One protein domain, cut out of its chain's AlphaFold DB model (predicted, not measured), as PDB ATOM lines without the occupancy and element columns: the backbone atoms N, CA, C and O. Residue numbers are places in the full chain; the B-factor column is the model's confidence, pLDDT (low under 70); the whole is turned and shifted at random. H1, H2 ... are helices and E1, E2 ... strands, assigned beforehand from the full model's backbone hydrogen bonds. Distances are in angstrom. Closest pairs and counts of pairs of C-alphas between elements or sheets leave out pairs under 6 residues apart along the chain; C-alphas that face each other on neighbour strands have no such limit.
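What this domain is: This is residues 50 to 110 and 123 to 191 of the 549 residues of an uncharacterized protein of Anaerolineae bacterium (UniProt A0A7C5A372). A small, strongly twisted and curled sheet of four strands makes one end of the domain, and helix H5 lies in the middle, with the sheet, H2 and H4 packed on different sides of it. H1 and H2 form a helical hairpin, H3 packs on residues 90 to 94 of H2, and short H6 packs on residues 169 to 173 of H5. After E1, residues 57 to 58 pair, parallel, with E3 at the sheet's other edge. The printed part has 130 residues with six named helices and four named strands, in the order E1 H1 H2 H3 H4 E2 E3 H5 H6 E4; the sheet, E1 E4 E2 E3, is mixed. The class is mixed, helices and strands, and the whole is compact, with a radius of gyration of the C-alphas of 14.5 A and spans of 46 by 33 by 27 A.

How they stand to each other: Start at E1, residues 50 to 53, antiparallel to E4, residues 182 to 188; N 52 and O 183, 2.9 A apart, are within hydrogen-bond range. Residues 185 to 188 of E4 pair, parallel, with E2, residues 141 to 146, where N 186 and O 141 are 2.8 A apart. E2 and E3, residues 156 to 161, are an antiparallel hairpin, with N 144 and O 158 at 2.8 A. H1, residues 70 to 77, touches residues 83 to 86 alone of H2, residues 83 to 95, at a shallow tilt of 21 degrees, opposite ways; the closest C-alphas are those of Leu 72 and Ala 86, 5.9 A. H3, residues 99 to 105, touches residues 90 to 94 alone of H2 at a steep tilt of 54 degrees, with C-alphas 94 and 101 closest at 4.9 A. H3 and H4, residues 125 to 135, only just touch, with 3 pairs of C-alphas within 8 A, the closest those of Leu 105 and Leu 125, 4.6 A. H5, residues 163 to 174, is on the sheet, making two layers, helix and sheet. H5 touches H4 about perpendicular, at 79 degrees, closest at C-alphas 129 and 168, 4.7 A. Residues 83 to 88 alone of H2 touch H5, about perpendicular at 78 degrees, closest at C-alphas 84 and 170, 6.0 A. Residues 169 to 173 alone of H5 touch H6, residues 178 to 181, closest at C-alphas 169 and 180, 5.8 A. In H1 to H5 every O i to N i+4 pair is within hydrogen-bond range; H6 is too short for such a pair.

Where its parts are: Find C-alpha 50 at (-39.635, -12.515, -24.432), where E1 begins. From C-alpha 83 at (-35.828, -1.542, -7.830), H2 runs 18.7 A; H5 runs 16.8 A, H4 15.3 A. E4 runs 17.7 A to C-alpha 188 at (-28.735, -13.167, -24.761).

The domain as a whole: C-alphas 110 and 191 are farthest apart, 48.2 A. Residues 111 to 122 are not printed, leaving 18.9 A between C-alphas 110 and 123. The link from E1 to H1 is long. Look for pLDDT under 70 at residues 64, 108 to 110, 123, 149 to 152 and 189 to 191.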
ATOM      1  N   TYR A  50     -38.889 -11.961 -25.556       88.69
ATOM      2  CA  TYR A  50     -39.635 -12.515 -24.432       88.69
ATOM      3  C   TYR A  50     -40.257 -11.382 -23.621       88.69
ATOM      4  O   TYR A  50     -39.645 -10.329 -23.460       88.69
ATOM      5  N   GLU A  51     -41.444 -11.602 -23.067       91.31
ATOM      6  CA  GLU A  51     -41.998 -10.719 -22.041       91.31
ATOM      7  C   GLU A  51     -41.562 -11.224 -20.668       91.31
ATOM      8  O   GLU A  51     -41.858 -12.354 -20.273       91.31
ATOM      9  N   ILE A  52     -40.794 -10.398 -19.963       90.94
ATOM     10  CA  ILE A  52     -40.203 -10.732 -18.669       90.94
ATOM     11  C   ILE A  52     -40.730  -9.740 -17.642       90.94
ATOM     12  O   ILE A  52     -40.768  -8.537 -17.892       90.94
ATOM     13  N   ASN A  53     -41.149 -10.249 -16.487       91.19
ATOM     14  CA  ASN A  53     -41.584  -9.409 -15.379       91.19
ATOM     15  C   ASN A  53     -40.396  -8.612 -14.817       91.19
ATOM     16  O   ASN A  53     -39.296  -9.155 -14.680       91.19
ATOM     17  N   LEU A  54     -40.612  -7.329 -14.525       90.44
ATOM     18  CA  LEU A  54     -39.582  -6.425 -14.013       90.44
ATOM     19  C   LEU A  54     -38.938  -6.942 -12.724       90.44
ATOM     20  O   LEU A  54     -37.741  -6.751 -12.533       90.44
ATOM     21  N   ASP A  55     -39.700  -7.631 -11.871       87.44
ATOM     22  CA  ASP A  55     -39.213  -8.199 -10.606       87.44
ATOM     23  C   ASP A  55     -38.127  -9.274 -10.790       87.44
ATOM     24  O   ASP A  55     -37.361  -9.552  -9.869       87.44
ATOM     25  N   ARG A  56     -38.024  -9.852 -11.991       88.56
ATOM     26  CA  ARG A  56     -37.011 -10.851 -12.356       88.56
ATOM     27  C   ARG A  56     -35.768 -10.240 -12.991       88.56
ATOM     28  O   ARG A  56     -34.846 -10.988 -13.313       88.56
ATOM     29  N   ILE A  57     -35.743  -8.927 -13.223       89.19
ATOM     30  CA  ILE A  57     -34.631  -8.233 -13.873       89.19
ATOM     31  C   ILE A  57     -33.882  -7.407 -12.832       89.19
ATOM     32  O   ILE A  57     -34.445  -6.550 -12.155       89.19
ATOM     33  N   THR A  58     -32.576  -7.636 -12.742       87.25
ATOM     34  CA  THR A  58     -31.675  -6.878 -11.872       87.25
ATOM     35  C   THR A  58     -30.772  -5.963 -12.700       87.25
ATOM     36  O   THR A  58     -30.233  -6.401 -13.724       87.25
ATOM     37  N   PRO A  59     -30.585  -4.691 -12.296       85.88
ATOM     38  CA  PRO A  59     -29.606  -3.813 -12.926       85.88
ATOM     39  C   PRO A  59     -28.199  -4.396 -12.792       85.88
ATOM     40  O   PRO A  59     -27.834  -4.907 -11.732       85.88
ATOM     41  N   ASP A  60     -27.392  -4.302 -13.847       82.19
ATOM     42  CA  ASP A  60     -25.985  -4.678 -13.748       82.19
ATOM     43  C   ASP A  60     -25.196  -3.565 -13.027       82.19
ATOM     44  O   ASP A  60     -25.087  -2.453 -13.556       82.19
ATOM     45  N   PRO A  61     -24.605  -3.833 -11.842       74.88
ATOM     46  CA  PRO A  61     -23.764  -2.860 -11.136       74.88
ATOM     47  C   PRO A  61     -22.535  -2.468 -11.963       74.88
ATOM     48  O   PRO A  61     -21.914  -1.431 -11.729       74.88
ATOM     49  N   SER A  62     -22.185  -3.301 -12.942       71.56
ATOM     50  CA  SER A  62     -21.086  -3.089 -13.851       71.56
ATOM     51  C   SER A  62     -21.452  -2.175 -15.037       71.56
ATOM     52  O   SER A  62     -20.600  -1.901 -15.878       71.56
ATOM     53  N   GLN A  63     -22.635  -1.575 -15.135       73.38
ATOM     54  CA  GLN A  63     -22.830  -0.590 -16.206       73.38
ATOM     55  C   GLN A  63     -21.981   0.674 -15.969       73.38
ATOM     56  O   GLN A  63     -21.831   1.116 -14.835       73.38
ATOM     57  N   PRO A  64     -21.344   1.254 -17.004       68.81
ATOM     58  CA  PRO A  64     -20.518   2.450 -16.830       68.81
ATOM     59  C   PRO A  64     -21.365   3.699 -16.561       68.81
ATOM     60  O   PRO A  64     -20.930   4.605 -15.847       68.81
ATOM     61  N   ARG A  65     -22.567   3.750 -17.147       75.62
ATOM     62  CA  ARG A  65     -23.594   4.743 -16.834       75.62
ATOM     63  C   ARG A  65     -24.402   4.218 -15.658       75.62
ATOM     64  O   ARG A  65     -24.742   3.041 -15.652       75.62
ATOM     65  N   HIS A  66     -24.704   5.091 -14.711       82.25
ATOM     66  CA  HIS A  66     -25.661   4.794 -13.665       82.25
ATOM     67  C   HIS A  66     -26.749   5.846 -13.705       82.25
ATOM     68  O   HIS A  66     -26.469   7.027 -13.908       82.25
ATOM     69  N   LEU A  67     -27.992   5.402 -13.551       86.50
ATOM     70  CA  LEU A  67     -29.111   6.327 -13.479       86.50
ATOM     71  C   LEU A  67     -29.426   6.747 -12.045       86.50
ATOM     72  O   LEU A  67     -29.791   7.892 -11.819       86.50
ATOM     73  N   LEU A  68     -29.314   5.820 -11.093       90.06
ATOM     74  CA  LEU A  68     -29.620   6.088  -9.691       90.06
ATOM     75  C   LEU A  68     -28.443   6.760  -8.963       90.06
ATOM     76  O   LEU A  68     -27.290   6.408  -9.246       90.06
ATOM     77  N   PRO A  69     -28.729   7.621  -7.964       91.19
ATOM     78  CA  PRO A  69     -27.738   8.095  -6.999       91.19
ATOM     79  C   PRO A  69     -26.996   6.940  -6.314       91.19
ATOM     80  O   PRO A  69     -27.513   5.819  -6.212       91.19
ATOM     81  N   HIS A  70     -25.776   7.200  -5.839       89.88
ATOM     82  CA  HIS A  70     -24.858   6.185  -5.329       89.88
ATOM     83  C   HIS A  70     -25.469   5.334  -4.217       89.88
ATOM     84  O   HIS A  70     -25.310   4.112  -4.227       89.88
ATOM     85  N   ASP A  71     -26.152   5.965  -3.269       91.94
ATOM     86  CA  ASP A  71     -26.751   5.310  -2.113       91.94
ATOM     87  C   ASP A  71     -27.909   4.381  -2.510       91.94
ATOM     88  O   ASP A  71     -27.925   3.220  -2.098       91.94
ATOM     89  N   LEU A  72     -28.813   4.834  -3.387       92.12
ATOM     90  CA  LEU A  72     -29.905   4.010  -3.915       92.12
ATOM     91  C   LEU A  72     -29.383   2.860  -4.775       92.12
ATOM     92  O   LEU A  72     -29.839   1.727  -4.638       92.12
ATOM     93  N   ARG A  73     -28.385   3.117  -5.626       89.94
ATOM     94  CA  ARG A  73     -27.734   2.071  -6.424       89.94
ATOM     95  C   ARG A  73     -27.112   1.004  -5.529       89.94
ATOM     96  O   ARG A  73     -27.284  -0.185  -5.789       89.94
ATOM     97  N   LYS A  74     -26.378   1.423  -4.495       90.06
ATOM     98  CA  LYS A  74     -25.743   0.513  -3.540       90.06
ATOM     99  C   LYS A  74     -26.794  -0.329  -2.821       90.06
ATOM    100  O   LYS A  74     -26.653  -1.545  -2.780       90.06
ATOM    101  N   ALA A  75     -27.875   0.292  -2.359       90.94
ATOM    102  CA  ALA A  75     -28.968  -0.400  -1.691       90.94
ATOM    103  C   ALA A  75     -29.664  -1.441  -2.597       90.94
ATOM    104  O   ALA A  75     -29.909  -2.569  -2.168       90.94
ATOM    105  N   VAL A  76     -29.906  -1.112  -3.872       90.31
ATOM    106  CA  VAL A  76     -30.448  -2.069  -4.860       90.31
ATOM    107  C   VAL A  76     -29.474  -3.218  -5.112       90.31
ATOM    108  O   VAL A  76     -29.882  -4.376  -5.176       90.31
ATOM    109  N   HIS A  77     -28.180  -2.919  -5.246       86.75
ATOM    110  CA  HIS A  77     -27.157  -3.935  -5.484       86.75
ATOM    111  C   HIS A  77     -26.999  -4.896  -4.297       86.75
ATOM    112  O   HIS A  77     -26.891  -6.104  -4.491       86.75
ATOM    113  N   GLU A  78     -27.046  -4.365  -3.076       88.00
ATOM    114  CA  GLU A  78     -26.998  -5.128  -1.826       88.00
ATOM    115  C   GLU A  78     -28.329  -5.836  -1.508       88.00
ATOM    116  O   GLU A  78     -28.453  -6.457  -0.455       88.00
ATOM    117  N   LYS A  79     -29.325  -5.752  -2.407       86.38
ATOM    118  CA  LYS A  79     -30.687  -6.286  -2.242       86.38
ATOM    119  C   LYS A  79     -31.382  -5.806  -0.954       86.38
ATOM    120  O   LYS A  79     -32.283  -6.477  -0.456       86.38
ATOM    121  N   THR A  80     -30.991  -4.651  -0.404       90.19
ATOM    122  CA  THR A  80     -31.630  -4.075   0.794       90.19
ATOM    123  C   THR A  80     -32.939  -3.372   0.460       90.19
ATOM    124  O   THR A  80     -33.843  -3.335   1.291       90.19
ATOM    125  N   ILE A  81     -33.053  -2.859  -0.769       92.31
ATOM    126  CA  ILE A  81     -34.287  -2.330  -1.347       92.31
ATOM    127  C   ILE A  81     -34.502  -2.921  -2.741       92.31
ATOM    128  O   ILE A  81     -33.555  -3.208  -3.476       92.31
ATOM    129  N   SER A  82     -35.761  -3.076  -3.131       91.50
ATOM    130  CA  SER A  82     -36.137  -3.467  -4.489       91.50
ATOM    131  C   SER A  82     -35.965  -2.308  -5.487       91.50
ATOM    132  O   SER A  82     -36.039  -1.136  -5.105       91.50
ATOM    133  N   PRO A  83     -35.824  -2.586  -6.799       91.62
ATOM    134  CA  PRO A  83     -35.828  -1.542  -7.830       91.62
ATOM    135  C   PRO A  83     -37.069  -0.628  -7.771       91.62
ATOM    136  O   PRO A  83     -36.969   0.587  -7.936       91.62
ATOM    137  N   ALA A  84     -38.242  -1.188  -7.461       91.25
ATOM    138  CA  ALA A  84     -39.468  -0.410  -7.299       91.25
ATOM    139  C   ALA A  84     -39.420   0.530  -6.078       91.25
ATOM    140  O   ALA A  84     -39.942   1.641  -6.126       91.25
ATOM    141  N   GLU A  85     -38.796   0.111  -4.975       93.50
ATOM    142  CA  GLU A  85     -38.559   0.966  -3.802       93.50
ATOM    143  C   GLU A  85     -37.558   2.074  -4.093       93.50
ATOM    144  O   GLU A  85     -37.811   3.219  -3.732       93.50
ATOM    145  N   ALA A  86     -36.475   1.760  -4.805       93.50
ATOM    146  CA  ALA A  86     -35.490   2.754  -5.209       93.50
ATOM    147  C   ALA A  86     -36.112   3.854  -6.080       93.50
ATOM    148  O   ALA A  86     -35.853   5.034  -5.852       93.50
ATOM    149  N   MET A  87     -36.985   3.494  -7.030       93.88
ATOM    150  CA  MET A  87     -37.708   4.487  -7.833       93.88
ATOM    151  C   MET A  87     -38.696   5.314  -7.016       93.88
ATOM    152  O   MET A  87     -38.777   6.527  -7.215       93.88
ATOM    153  N   ARG A  88     -39.406   4.696  -6.065       93.44
ATOM    154  CA  ARG A  88     -40.285   5.430  -5.145       93.44
ATOM    155  C   ARG A  88     -39.511   6.459  -4.333       93.44
ATOM    156  O   ARG A  88     -39.925   7.612  -4.280       93.44
ATOM    157  N   GLU A  89     -38.387   6.061  -3.750       94.50
ATOM    158  CA  GLU A  89     -37.535   6.963  -2.974       94.50
ATOM    159  C   GLU A  89     -36.962   8.087  -3.846       94.50
ATOM    160  O   GLU A  89     -36.970   9.240  -3.428       94.50
ATOM    161  N   LEU A  90     -36.552   7.795  -5.083       93.06
ATOM    162  CA  LEU A  90     -36.089   8.820  -6.020       93.06
ATOM    163  C   LEU A  90     -37.173   9.878  -6.303       93.06
ATOM    164  O   LEU A  90     -36.882  11.072  -6.299       93.06
ATOM    165  N   VAL A  91     -38.426   9.459  -6.508       91.62
ATOM    166  CA  VAL A  91     -39.559  10.385  -6.694       91.62
ATOM    167  C   VAL A  91     -39.797  11.227  -5.438       91.62
ATOM    168  O   VAL A  91     -39.917  12.445  -5.543       91.62
ATOM    169  N   LEU A  92     -39.780  10.616  -4.251       92.81
ATOM    170  CA  LEU A  92     -39.933  11.340  -2.983       92.81
ATOM    171  C   LEU A  92     -38.809  12.360  -2.753       92.81
ATOM    172  O   LEU A  92     -39.058  13.448  -2.238       92.81
ATOM    173  N   ARG A  93     -37.568  12.044  -3.140       93.19
ATOM    174  CA  ARG A  93     -36.446  12.994  -3.077       93.19
ATOM    175  C   ARG A  93     -36.679  14.201  -3.973       93.19
ATOM    176  O   ARG A  93     -36.476  15.328  -3.530       93.19
ATOM    177  N   ALA A  94     -37.165  13.979  -5.191       89.31
ATOM    178  CA  ALA A  94     -37.498  15.070  -6.095       89.31
ATOM    179  C   ALA A  94     -38.621  15.961  -5.537       89.31
ATOM    180  O   ALA A  94     -38.522  17.183  -5.611       89.31
ATOM    181  N   GLU A  95     -39.644  15.378  -4.904       87.94
ATOM    182  CA  GLU A  95     -40.706  16.137  -4.220       87.94
ATOM    183  C   GLU A  95     -40.175  16.983  -3.051       87.94
ATOM    184  O   GLU A  95     -40.685  18.072  -2.794       87.94
ATOM    185  N   ARG A  96     -39.116  16.519  -2.376       90.81
ATOM    186  CA  ARG A  96     -38.396  17.272  -1.332       90.81
ATOM    187  C   ARG A  96     -37.435  18.327  -1.891       90.81
ATOM    188  O   ARG A  96     -36.812  19.038  -1.109       90.81
ATOM    189  N   GLY A  97     -37.308  18.434  -3.212       84.81
ATOM    190  CA  GLY A  97     -36.454  19.416  -3.874       84.81
ATOM    191  C   GLY A  97     -35.002  18.980  -4.082       84.81
ATOM    192  O   GLY A  97     -34.179  19.839  -4.380       84.81
ATOM    193  N   ASP A  98     -34.678  17.688  -3.952       89.62
ATOM    194  CA  ASP A  98     -33.339  17.155  -4.241       89.62
ATOM    195  C   ASP A  98     -32.966  17.380  -5.718       89.62
ATOM    196  O   ASP A  98     -33.604  16.845  -6.630       89.62
ATOM    197  N   THR A  99     -31.910  18.163  -5.951       87.56
ATOM    198  CA  THR A  99     -31.440  18.544  -7.289       87.56
ATOM    199  C   THR A  99     -31.073  17.343  -8.159       87.56
ATOM    200  O   THR A  99     -31.398  17.324  -9.344       87.56
ATOM    201  N   VAL A 100     -30.421  16.320  -7.596       88.75
ATOM    202  CA  VAL A 100     -30.001  15.124  -8.343       88.75
ATOM    203  C   VAL A 100     -31.233  14.349  -8.798       88.75
ATOM    204  O   VAL A 100     -31.347  13.984  -9.970       88.75
ATOM    205  N   ALA A 101     -32.191  14.147  -7.892       89.75
ATOM    206  CA  ALA A 101     -33.433  13.451  -8.206       89.75
ATOM    207  C   ALA A 101     -34.266  14.199  -9.261       89.75
ATOM    208  O   ALA A 101     -34.773  13.582 -10.202       89.75
ATOM    209  N   LEU A 102     -34.361  15.527  -9.147       88.88
ATOM    210  CA  LEU A 102     -35.044  16.383 -10.119       88.88
ATOM    211  C   LEU A 102     -34.423  16.272 -11.516       88.88
ATOM    212  O   LEU A 102     -35.153  16.075 -12.487       88.88
ATOM    213  N   LEU A 103     -33.092  16.319 -11.615       87.44
ATOM    214  CA  LEU A 103     -32.367  16.176 -12.881       87.44
ATOM    215  C   LEU A 103     -32.571  14.795 -13.518       87.44
ATOM    216  O   LEU A 103     -32.863  14.704 -14.710       87.44
ATOM    217  N   ILE A 104     -32.477  13.714 -12.735       88.62
ATOM    218  CA  ILE A 104     -32.670  12.343 -13.238       88.62
ATOM    219  C   ILE A 104     -34.096  12.148 -13.771       88.62
ATOM    220  O   ILE A 104     -34.310  11.557 -14.837       88.62
ATOM    221  N   LEU A 105     -35.091  12.634 -13.026       88.56
ATOM    222  CA  LEU A 105     -36.491  12.512 -13.414       88.56
ATOM    223  C   LEU A 105     -36.872  13.474 -14.548       88.56
ATOM    224  O   LEU A 105     -37.775  13.155 -15.323       88.56
ATOM    225  N   GLY A 106     -36.167  14.597 -14.683       83.38
ATOM    226  CA  GLY A 106     -36.555  15.713 -15.545       83.38
ATOM    227  C   GLY A 106     -37.722  16.513 -14.964       83.38
ATOM    228  O   GLY A 106     -38.609  16.928 -15.704       83.38
ATOM    229  N   ALA A 107     -37.773  16.670 -13.638       71.81
ATOM    230  CA  ALA A 107     -38.808  17.428 -12.935       71.81
ATOM    231  C   ALA A 107     -38.316  18.829 -12.543       71.81
ATOM    232  O   ALA A 107     -37.148  19.010 -12.207       71.81
ATOM    233  N   ARG A 108     -39.213  19.824 -12.555       60.84
ATOM    234  CA  ARG A 108     -38.945  21.178 -12.035       60.84
ATOM    235  C   ARG A 108     -39.343  21.263 -10.555       60.84
ATOM    236  O   ARG A 108     -40.356  20.678 -10.167       60.84
ATOM    237  N   GLN A 109     -38.594  22.019  -9.740       48.84
ATOM    238  CA  GLN A 109     -39.106  22.456  -8.434       48.84
ATOM    239  C   GLN A 109     -40.358  23.304  -8.668       48.84
ATOM    240  O   GLN A 109     -40.376  24.171  -9.541       48.84
ATOM    241  N   LYS A 110     -41.413  23.051  -7.892       38.91
ATOM    242  CA  LYS A 110     -42.677  23.791  -7.954       38.91
ATOM    243  C   LYS A 110     -42.492  25.171  -7.293       38.91
ATOM    244  O   LYS A 110     -42.959  25.398  -6.184       38.91
ATOM    245  N   THR A 123     -35.290  14.937 -21.887       65.75
ATOM    246  CA  THR A 123     -34.174  14.016 -21.680       65.75
ATOM    247  C   THR A 123     -34.249  13.266 -20.353       65.75
ATOM    248  O   THR A 123     -33.488  12.310 -20.182       65.75
ATOM    249  N   GLY A 124     -35.172  13.622 -19.452       82.12
ATOM    250  CA  GLY A 124     -35.385  12.958 -18.160       82.12
ATOM    251  C   GLY A 124     -36.177  11.646 -18.234       82.12
ATOM    252  O   GLY A 124     -36.733  11.270 -19.273       82.12
ATOM    253  N   LEU A 125     -36.241  10.917 -17.115       90.12
ATOM    254  CA  LEU A 125     -37.015   9.672 -17.023       90.12
ATOM    255  C   LEU A 125     -38.522   9.866 -17.245       90.12
ATOM    256  O   LEU A 125     -39.149   8.972 -17.812       90.12
ATOM    257  N   PHE A 126     -39.106  10.997 -16.832       90.88
ATOM    258  CA  PHE A 126     -40.535  11.248 -17.029       90.88
ATOM    259  C   PHE A 126     -40.917  11.344 -18.507       90.88
ATOM    260  O   PHE A 126     -41.884  10.702 -18.913       90.88
ATOM    261  N   ALA A 127     -40.123  12.055 -19.313       88.19
ATOM    262  CA  ALA A 127     -40.331  12.150 -20.759       88.19
ATOM    263  C   ALA A 127     -40.216  10.772 -21.435       88.19
ATOM    264  O   ALA A 127     -41.045  10.397 -22.266       88.19
ATOM    265  N   LEU A 128     -39.233   9.959 -21.026       89.19
ATOM    266  CA  LEU A 128     -39.081   8.599 -21.549       89.19
ATOM    267  C   LEU A 128     -40.253   7.691 -21.154       89.19
ATOM    268  O   LEU A 128     -40.737   6.928 -21.988       89.19
ATOM    269  N   ALA A 129     -40.709   7.763 -19.903       91.94
ATOM    270  CA  ALA A 129     -41.862   7.002 -19.431       91.94
ATOM    271  C   ALA A 129     -43.129   7.374 -20.213       91.94
ATOM    272  O   ALA A 129     -43.834   6.483 -20.675       91.94
ATOM    273  N   GLN A 130     -43.367   8.668 -20.443       90.81
ATOM    274  CA  GLN A 130     -44.481   9.136 -21.266       90.81
ATOM    275  C   GLN A 130     -44.381   8.620 -22.711       90.81
ATOM    276  O   GLN A 130     -45.343   8.073 -23.238       90.81
ATOM    277  N   SER A 131     -43.199   8.690 -23.327       91.12
ATOM    278  CA  SER A 131     -42.993   8.160 -24.682       91.12
ATOM    279  C   SER A 131     -43.251   6.649 -24.774       91.12
ATOM    280  O   SER A 131     -43.858   6.179 -25.740       91.12
ATOM    281  N   ILE A 132     -42.826   5.879 -23.765       92.19
ATOM    282  CA  ILE A 132     -43.102   4.438 -23.669       92.19
ATOM    283  C   ILE A 132     -44.597   4.180 -23.470       92.19
ATOM    284  O   ILE A 132     -45.116   3.233 -24.054       92.19
ATOM    285  N   GLN A 133     -45.293   5.010 -22.695       92.75
ATOM    286  CA  GLN A 133     -46.737   4.902 -22.513       92.75
ATOM    287  C   GLN A 133     -47.496   5.138 -23.828       92.75
ATOM    288  O   GLN A 133     -48.407   4.383 -24.153       92.75
ATOM    289  N   GLU A 134     -47.114   6.165 -24.590       90.12
ATOM    290  CA  GLU A 134     -47.814   6.581 -25.812       90.12
ATOM    291  C   GLU A 134     -47.521   5.675 -27.016       90.12
ATOM    292  O   GLU A 134     -48.425   5.316 -27.768       90.12
ATOM    293  N   VAL A 135     -46.250   5.319 -27.225       88.00
ATOM    294  CA  VAL A 135     -45.792   4.624 -28.444       88.00
ATOM    295  C   VAL A 135     -45.406   3.168 -28.173       88.00
ATOM    296  O   VAL A 135     -45.215   2.381 -29.104       88.00
ATOM    297  N   GLY A 136     -45.291   2.779 -26.905       86.88
ATOM    298  CA  GLY A 136     -44.742   1.492 -26.513       86.88
ATOM    299  C   GLY A 136     -43.217   1.449 -26.603       86.88
ATOM    300  O   GLY A 136     -42.529   2.338 -27.117       86.88
ATOM    301  N   LEU A 137     -42.656   0.352 -26.103       88.88
ATOM    302  CA  LEU A 137     -41.221   0.120 -26.133       88.88
ATOM    303  C   LEU A 137     -40.748  -0.226 -27.559       88.88
ATOM    304  O   LEU A 137     -40.897  -1.360 -28.012       88.88
ATOM    305  N   ARG A 138     -40.141   0.746 -28.257       84.00
ATOM    306  CA  ARG A 138     -39.644   0.572 -29.641       84.00
ATOM    307  C   ARG A 138     -38.485  -0.418 -29.767       84.00
ATOM    308  O   ARG A 138     -38.380  -1.117 -30.769       84.00
ATOM    309  N   GLN A 139     -37.597  -0.445 -28.776       82.94
ATOM    310  CA  GLN A 139     -36.448  -1.348 -28.726       82.94
ATOM    311  C   GLN A 139     -36.532  -2.190 -27.446       82.94
ATOM    312  O   GLN A 139     -36.603  -1.589 -26.367       82.94
ATOM    313  N   PRO A 140     -36.503  -3.532 -27.529       88.69
ATOM    314  CA  PRO A 140     -36.441  -4.413 -26.361       88.69
ATOM    315  C   PRO A 140     -35.198  -4.167 -25.496       88.69
ATOM    316  O   PRO A 140     -34.207  -3.597 -25.965       88.69
ATOM    317  N   LEU A 141     -35.244  -4.588 -24.232       90.06
ATOM    318  CA  LEU A 141     -34.065  -4.601 -23.360       90.06
ATOM    319  C   LEU A 141     -33.221  -5.839 -23.640       90.06
ATOM    320  O   LEU A 141     -33.770  -6.906 -23.902       90.06
ATOM    321  N   ASN A 142     -31.903  -5.720 -23.516       87.56
ATOM    322  CA  ASN A 142     -31.025  -6.883 -23.611       87.56
ATOM    323  C   ASN A 142     -30.732  -7.375 -22.204       87.56
ATOM    324  O   ASN A 142     -30.319  -6.591 -21.343       87.56
ATOM    325  N   VAL A 143     -30.968  -8.662 -21.965       87.75
ATOM    326  CA  VAL A 143     -30.770  -9.285 -20.658       87.75
ATOM    327  C   VAL A 143     -30.021 -10.601 -20.787       87.75
ATOM    328  O   VAL A 143     -30.196 -11.337 -21.754       87.75
ATOM    329  N   TYR A 144     -29.242 -10.923 -19.764       85.12
ATOM    330  CA  TYR A 144     -28.549 -12.197 -19.627       85.12
ATOM    331  C   TYR A 144     -29.251 -13.040 -18.571       85.12
ATOM    332  O   TYR A 144     -29.684 -12.517 -17.542       85.12
ATOM    333  N   ARG A 145     -29.368 -14.347 -18.805       84.19
ATOM    334  CA  ARG A 145     -29.844 -15.271 -17.766       84.19
ATOM    335  C   ARG A 145     -28.778 -15.406 -16.689       84.19
ATOM    336  O   ARG A 145     -27.612 -15.600 -17.012       84.19
ATOM    337  N   ILE A 146     -29.202 -15.327 -15.436       82.25
ATOM    338  CA  ILE A 146     -28.356 -15.581 -14.273       82.25
ATOM    339  C   ILE A 146     -29.052 -16.579 -13.350       82.25
ATOM    340  O   ILE A 146     -30.283 -16.630 -13.289       82.25
ATOM    341  N   ASP A 147     -28.249 -17.345 -12.625       76.19
ATOM    342  CA  ASP A 147     -28.744 -18.193 -11.548       76.19
ATOM    343  C   ASP A 147     -28.890 -17.328 -10.292       76.19
ATOM    344  O   ASP A 147     -27.930 -16.681  -9.863       76.19
ATOM    345  N   ASP A 148     -30.098 -17.264  -9.725       70.94
ATOM    346  CA  ASP A 148     -30.323 -16.574  -8.454       70.94
ATOM    347  C   ASP A 148     -30.141 -17.573  -7.304       70.94
ATOM    348  O   ASP A 148     -30.967 -18.481  -7.161       70.94
ATOM    349  N   PRO A 149     -29.084 -17.442  -6.480       67.62
ATOM    350  CA  PRO A 149     -28.857 -18.355  -5.363       67.62
ATOM    351  C   PRO A 149     -29.983 -18.302  -4.321       67.62
ATOM    352  O   PRO A 149     -30.206 -19.291  -3.628       67.62
ATOM    353  N   ASP A 150     -30.712 -17.183  -4.236       69.44
ATOM    354  CA  ASP A 150     -31.800 -16.997  -3.271       69.44
ATOM    355  C   ASP A 150     -33.126 -17.611  -3.754       69.44
ATOM    356  O   ASP A 150     -34.004 -17.926  -2.949       69.44
ATOM    357  N   GLN A 151     -33.292 -17.784  -5.071       69.69
ATOM    358  CA  GLN A 151     -34.495 -18.346  -5.695       69.69
ATOM    359  C   GLN A 151     -34.116 -19.284  -6.855       69.69
ATOM    360  O   GLN A 151     -34.366 -18.955  -8.016       69.69
ATOM    361  N   PRO A 152     -33.565 -20.479  -6.569       68.38
ATOM    362  CA  PRO A 152     -33.062 -21.395  -7.599       68.38
ATOM    363  C   PRO A 152     -34.146 -21.871  -8.582       68.38
ATOM    364  O   PRO A 152     -33.851 -22.177  -9.736       68.38
ATOM    365  N   ASP A 153     -35.414 -21.877  -8.159       71.81
ATOM    366  CA  ASP A 153     -36.556 -22.282  -8.991       71.81
ATOM    367  C   ASP A 153     -37.036 -21.179  -9.955       71.81
ATOM    368  O   ASP A 153     -37.865 -21.427 -10.838       71.81
ATOM    369  N   ARG A 154     -36.540 -19.944  -9.812       75.62
ATOM    370  CA  ARG A 154     -36.897 -18.815 -10.677       75.62
ATOM    371  C   ARG A 154     -35.692 -18.371 -11.485       75.62
ATOM    372  O   ARG A 154     -34.697 -17.899 -10.959       75.62
ATOM    373  N   THR A 155     -35.824 -18.427 -12.810       81.44
ATOM    374  CA  THR A 155     -34.819 -17.823 -13.691       81.44
ATOM    375  C   THR A 155     -34.815 -16.312 -13.482       81.44
ATOM    376  O   THR A 155     -35.820 -15.652 -13.780       81.44
ATOM    377  N   ALA A 156     -33.697 -15.791 -12.989       85.62
ATOM    378  CA  ALA A 156     -33.435 -14.370 -12.883       85.62
ATOM    379  C   ALA A 156     -32.665 -13.876 -14.109       85.62
ATOM    380  O   ALA A 156     -32.053 -14.642 -14.864       85.62
ATOM    381  N   TYR A 157     -32.725 -12.570 -14.322       87.69
ATOM    382  CA  TYR A 157     -32.093 -11.909 -15.446       87.69
ATOM    383  C   TYR A 157     -31.275 -10.718 -14.964       87.69
ATOM    384  O   TYR A 157     -31.673  -9.985 -14.057       87.69
ATOM    385  N   ARG A 158     -30.126 -10.509 -15.600       87.19
ATOM    386  CA  ARG A 158     -29.290  -9.326 -15.417       87.19
ATOM    387  C   ARG A 158     -29.404  -8.436 -16.637       87.19
ATOM    388  O   ARG A 158     -29.329  -8.911 -17.768       87.19
ATOM    389  N   LEU A 159     -29.557  -7.143 -16.409       86.62
ATOM    390  CA  LEU A 159     -29.673  -6.171 -17.477       86.62
ATOM    391  C   LEU A 159     -28.326  -5.925 -18.174       86.62
ATOM    392  O   LEU A 159     -27.383  -5.451 -17.550       86.62
ATOM    393  N   GLY A 160     -28.260  -6.168 -19.482       80.19
ATOM    394  CA  GLY A 160     -27.117  -5.809 -20.322       80.19
ATOM    395  C   GLY A 160     -27.239  -4.409 -20.911       80.19
ATOM    396  O   GLY A 160     -26.349  -3.581 -20.745       80.19
ATOM    397  N   GLU A 161     -28.372  -4.112 -21.554       82.00
ATOM    398  CA  GLU A 161     -28.626  -2.806 -22.167       82.00
ATOM    399  C   GLU A 161     -30.064  -2.334 -21.947       82.00
ATOM    400  O   GLU A 161     -31.013  -3.117 -21.958       82.00
ATOM    401  N   GLY A 162     -30.237  -1.012 -21.833       85.62
ATOM    402  CA  GLY A 162     -31.558  -0.389 -21.718       85.62
ATOM    403  C   GLY A 162     -31.946   0.054 -20.308       85.62
ATOM    404  O   GLY A 162     -33.132   0.168 -20.031       85.62
ATOM    405  N   GLU A 163     -30.979   0.376 -19.445       87.81
ATOM    406  CA  GLU A 163     -31.214   0.782 -18.044       87.81
ATOM    407  C   GLU A 163     -32.257   1.892 -17.894       87.81
ATOM    408  O   GLU A 163     -33.200   1.776 -17.120       87.81
ATOM    409  N   ARG A 164     -32.186   2.935 -18.723       89.31
ATOM    410  CA  ARG A 164     -33.187   4.012 -18.711       89.31
ATOM    411  C   ARG A 164     -34.603   3.524 -19.036       89.31
ATOM    412  O   ARG A 164     -35.562   4.003 -18.443       89.31
ATOM    413  N   ARG A 165     -34.741   2.573 -19.967       91.38
ATOM    414  CA  ARG A 165     -36.036   1.981 -20.347       91.38
ATOM    415  C   ARG A 165     -36.579   1.101 -19.221       91.38
ATOM    416  O   ARG A 165     -37.778   1.142 -18.966       91.38
ATOM    417  N   PHE A 166     -35.701   0.367 -18.538       93.25
ATOM    418  CA  PHE A 166     -36.032  -0.423 -17.351       93.25
ATOM    419  C   PHE A 166     -36.605   0.461 -16.235       93.25
ATOM    420  O   PHE A 166     -37.725   0.241 -15.779       93.25
ATOM    421  N   TRP A 167     -35.893   1.528 -15.862       93.44
ATOM    422  CA  TRP A 167     -36.347   2.446 -14.815       93.44
ATOM    423  C   TRP A 167     -37.626   3.206 -15.193       93.44
ATOM    424  O   TRP A 167     -38.493   3.416 -14.347       93.44
ATOM    425  N   ALA A 168     -37.801   3.554 -16.471       93.19
ATOM    426  CA  ALA A 168     -39.037   4.163 -16.958       93.19
ATOM    427  C   ALA A 168     -40.259   3.231 -16.820       93.19
ATOM    428  O   ALA A 168     -41.341   3.709 -16.491       93.19
ATOM    429  N   HIS A 169     -40.100   1.912 -17.000       94.12
ATOM    430  CA  HIS A 169     -41.192   0.960 -16.750       94.12
ATOM    431  C   HIS A 169     -41.562   0.901 -15.265       94.12
ATOM    432  O   HIS A 169     -42.743   0.951 -14.933       94.12
ATOM    433  N   HIS A 170     -40.575   0.891 -14.360       94.06
ATOM    434  CA  HIS A 170     -40.849   0.981 -12.920       94.06
ATOM    435  C   HIS A 170     -41.623   2.252 -12.548       94.06
ATOM    436  O   HIS A 170     -42.528   2.199 -11.715       94.06
ATOM    437  N   LEU A 171     -41.318   3.374 -13.199       92.81
ATOM    438  CA  LEU A 171     -42.025   4.638 -13.003       92.81
ATOM    439  C   LEU A 171     -43.487   4.577 -13.478       92.81
ATOM    440  O   LEU A 171     -44.372   5.111 -12.812       92.81
ATOM    441  N   LEU A 172     -43.755   3.911 -14.606       93.06
ATOM    442  CA  LEU A 172     -45.115   3.687 -15.114       93.06
ATOM    443  C   LEU A 172     -45.927   2.785 -14.181       93.06
ATOM    444  O   LEU A 172     -47.056   3.124 -13.829       93.06
ATOM    445  N   VAL A 173     -45.330   1.691 -13.705       92.69
ATOM    446  CA  VAL A 173     -45.968   0.800 -12.726       92.69
ATOM    447  C   VAL A 173     -46.288   1.551 -11.433       92.69
ATOM    448  O   VAL A 173     -47.397   1.437 -10.915       92.69
ATOM    449  N   GLN A 174     -45.368   2.388 -10.943       91.00
ATOM    450  CA  GLN A 174     -45.594   3.229  -9.764       91.00
ATOM    451  C   GLN A 174     -46.750   4.228  -9.955       91.00
ATOM    452  O   GLN A 174     -47.448   4.544  -8.994       91.00
ATOM    453  N   ARG A 175     -46.983   4.703 -11.185       90.12
ATOM    454  CA  ARG A 175     -48.116   5.572 -11.553       90.12
ATOM    455  C   ARG A 175     -49.445   4.820 -11.723       90.12
ATOM    456  O   ARG A 175     -50.456   5.457 -12.001       90.12
ATOM    457  N   GLY A 176     -49.455   3.498 -11.540       90.38
ATOM    458  CA  GLY A 176     -50.652   2.656 -11.596       90.38
ATOM    459  C   GLY A 176     -50.842   1.885 -12.903       90.38
ATOM    460  O   GLY A 176     -51.802   1.124 -13.008       90.38
ATOM    461  N   TYR A 177     -49.938   2.022 -13.877       91.62
ATOM    462  CA  TYR A 177     -50.023   1.300 -15.150       91.62
ATOM    463  C   TYR A 177     -49.443  -0.116 -15.017       91.62
ATOM    464  O   TYR A 177     -48.271  -0.378 -15.303       91.62
ATOM    465  N   THR A 178     -50.262  -1.043 -14.515       89.75
ATOM    466  CA  THR A 178     -49.857  -2.429 -14.213       89.75
ATOM    467  C   THR A 178     -49.439  -3.247 -15.438       89.75
ATOM    468  O   THR A 178     -48.677  -4.201 -15.306       89.75
ATOM    469  N   GLU A 179     -49.880  -2.861 -16.634       89.50
ATOM    470  CA  GLU A 179     -49.518  -3.490 -17.903       89.50
ATOM    471  C   GLU A 179     -48.020  -3.369 -18.231       89.50
ATOM    472  O   GLU A 179     -47.479  -4.204 -18.952       89.50
ATOM    473  N   PHE A 180     -47.320  -2.395 -17.638       91.94
ATOM    474  CA  PHE A 180     -45.871  -2.224 -17.794       91.94
ATOM    475  C   PHE A 180     -45.048  -3.034 -16.784       91.94
ATOM    476  O   PHE A 180     -43.824  -2.916 -16.764       91.94
ATOM    477  N   ASN A 181     -45.686  -3.876 -15.961       91.44
ATOM    478  CA  ASN A 181     -44.981  -4.772 -15.038       91.44
ATOM    479  C   ASN A 181     -44.220  -5.895 -15.766       91.44
ATOM    480  O   ASN A 181     -43.318  -6.513 -15.208       91.44
ATOM    481  N   SER A 182     -44.559  -6.147 -17.028       91.56
ATOM    482  CA  SER A 182     -43.807  -7.001 -17.945       91.56
ATOM    483  C   SER A 182     -43.212  -6.172 -19.071       91.56
ATOM    484  O   SER A 182     -43.878  -5.307 -19.637       91.56
ATOM    485  N   VAL A 183     -41.966  -6.464 -19.432       92.75
ATOM    486  CA  VAL A 183     -41.240  -5.731 -20.463       92.75
ATOM    487  C   VAL A 183     -40.652  -6.666 -21.515       92.75
ATOM    488  O   VAL A 183     -40.266  -7.801 -21.228       92.75
ATOM    489  N   LYS A 184     -40.607  -6.186 -22.762       92.56
ATOM    490  CA  LYS A 184     -40.047  -6.915 -23.903       92.56
ATOM    491  C   LYS A 184     -38.523  -6.942 -23.822       92.56
ATOM    492  O   LYS A 184     -37.879  -5.891 -23.863       92.56
ATOM    493  N   CYS A 185     -37.960  -8.143 -23.788       90.88
ATOM    494  CA  CYS A 185     -36.534  -8.394 -23.643       90.88
ATOM    495  C   CYS A 185     -36.012  -9.374 -24.694       90.88
ATOM    496  O   CYS A 185     -36.683 -10.341 -25.044       90.88
ATOM    497  N   ILE A 186     -34.780  -9.171 -25.141       89.00
ATOM    498  CA  ILE A 186     -33.991 -10.163 -25.866       89.00
ATOM    499  C   ILE A 186     -33.087 -10.833 -24.837       89.00
ATOM    500  O   ILE A 186     -32.313 -10.171 -24.145       89.00
ATOM    501  N   VAL A 187     -33.235 -12.150 -24.706       87.06
ATOM    502  CA  VAL A 187     -32.404 -12.947 -23.803       87.06
ATOM    503  C   VAL A 187     -31.166 -13.385 -24.564       87.06
ATOM    504  O   VAL A 187     -31.245 -14.243 -25.444       87.06
ATOM    505  N   GLU A 188     -30.031 -12.793 -24.219       79.00
ATOM    506  CA  GLU A 188     -28.735 -13.167 -24.761       79.00
ATOM    507  C   GLU A 188     -28.107 -14.260 -23.890       79.00
ATOM    508  O   GLU A 188     -28.198 -14.258 -22.658       79.00
ATOM    509  N   THR A 189     -27.486 -15.241 -24.540       67.31
ATOM    510  CA  THR A 189     -26.620 -16.203 -23.861       67.31
ATOM    511  C   THR A 189     -25.315 -15.509 -23.505       67.31
ATOM    512  O   THR A 189     -24.732 -14.857 -24.372       67.31
ATOM    513  N   LEU A 190     -24.849 -15.676 -22.265       61.97
ATOM    514  CA  LEU A 190     -23.490 -15.294 -21.884       61.97
ATOM    515  C   LEU A 190     -22.517 -15.993 -22.857       61.97
ATOM    516  O   LEU A 190     -22.582 -17.219 -22.984       61.97
ATOM    517  N   PRO A 191     -21.716 -15.249 -23.638       57.19
ATOM    518  CA  PRO A 191     -20.802 -15.851 -24.605       57.19
ATOM    519  C   PRO A 191     -19.738 -16.695 -23.897       57.19
ATOM    520  O   PRO A 191     -19.230 -16.265 -22.873       57.19
TER     521      PRO A 191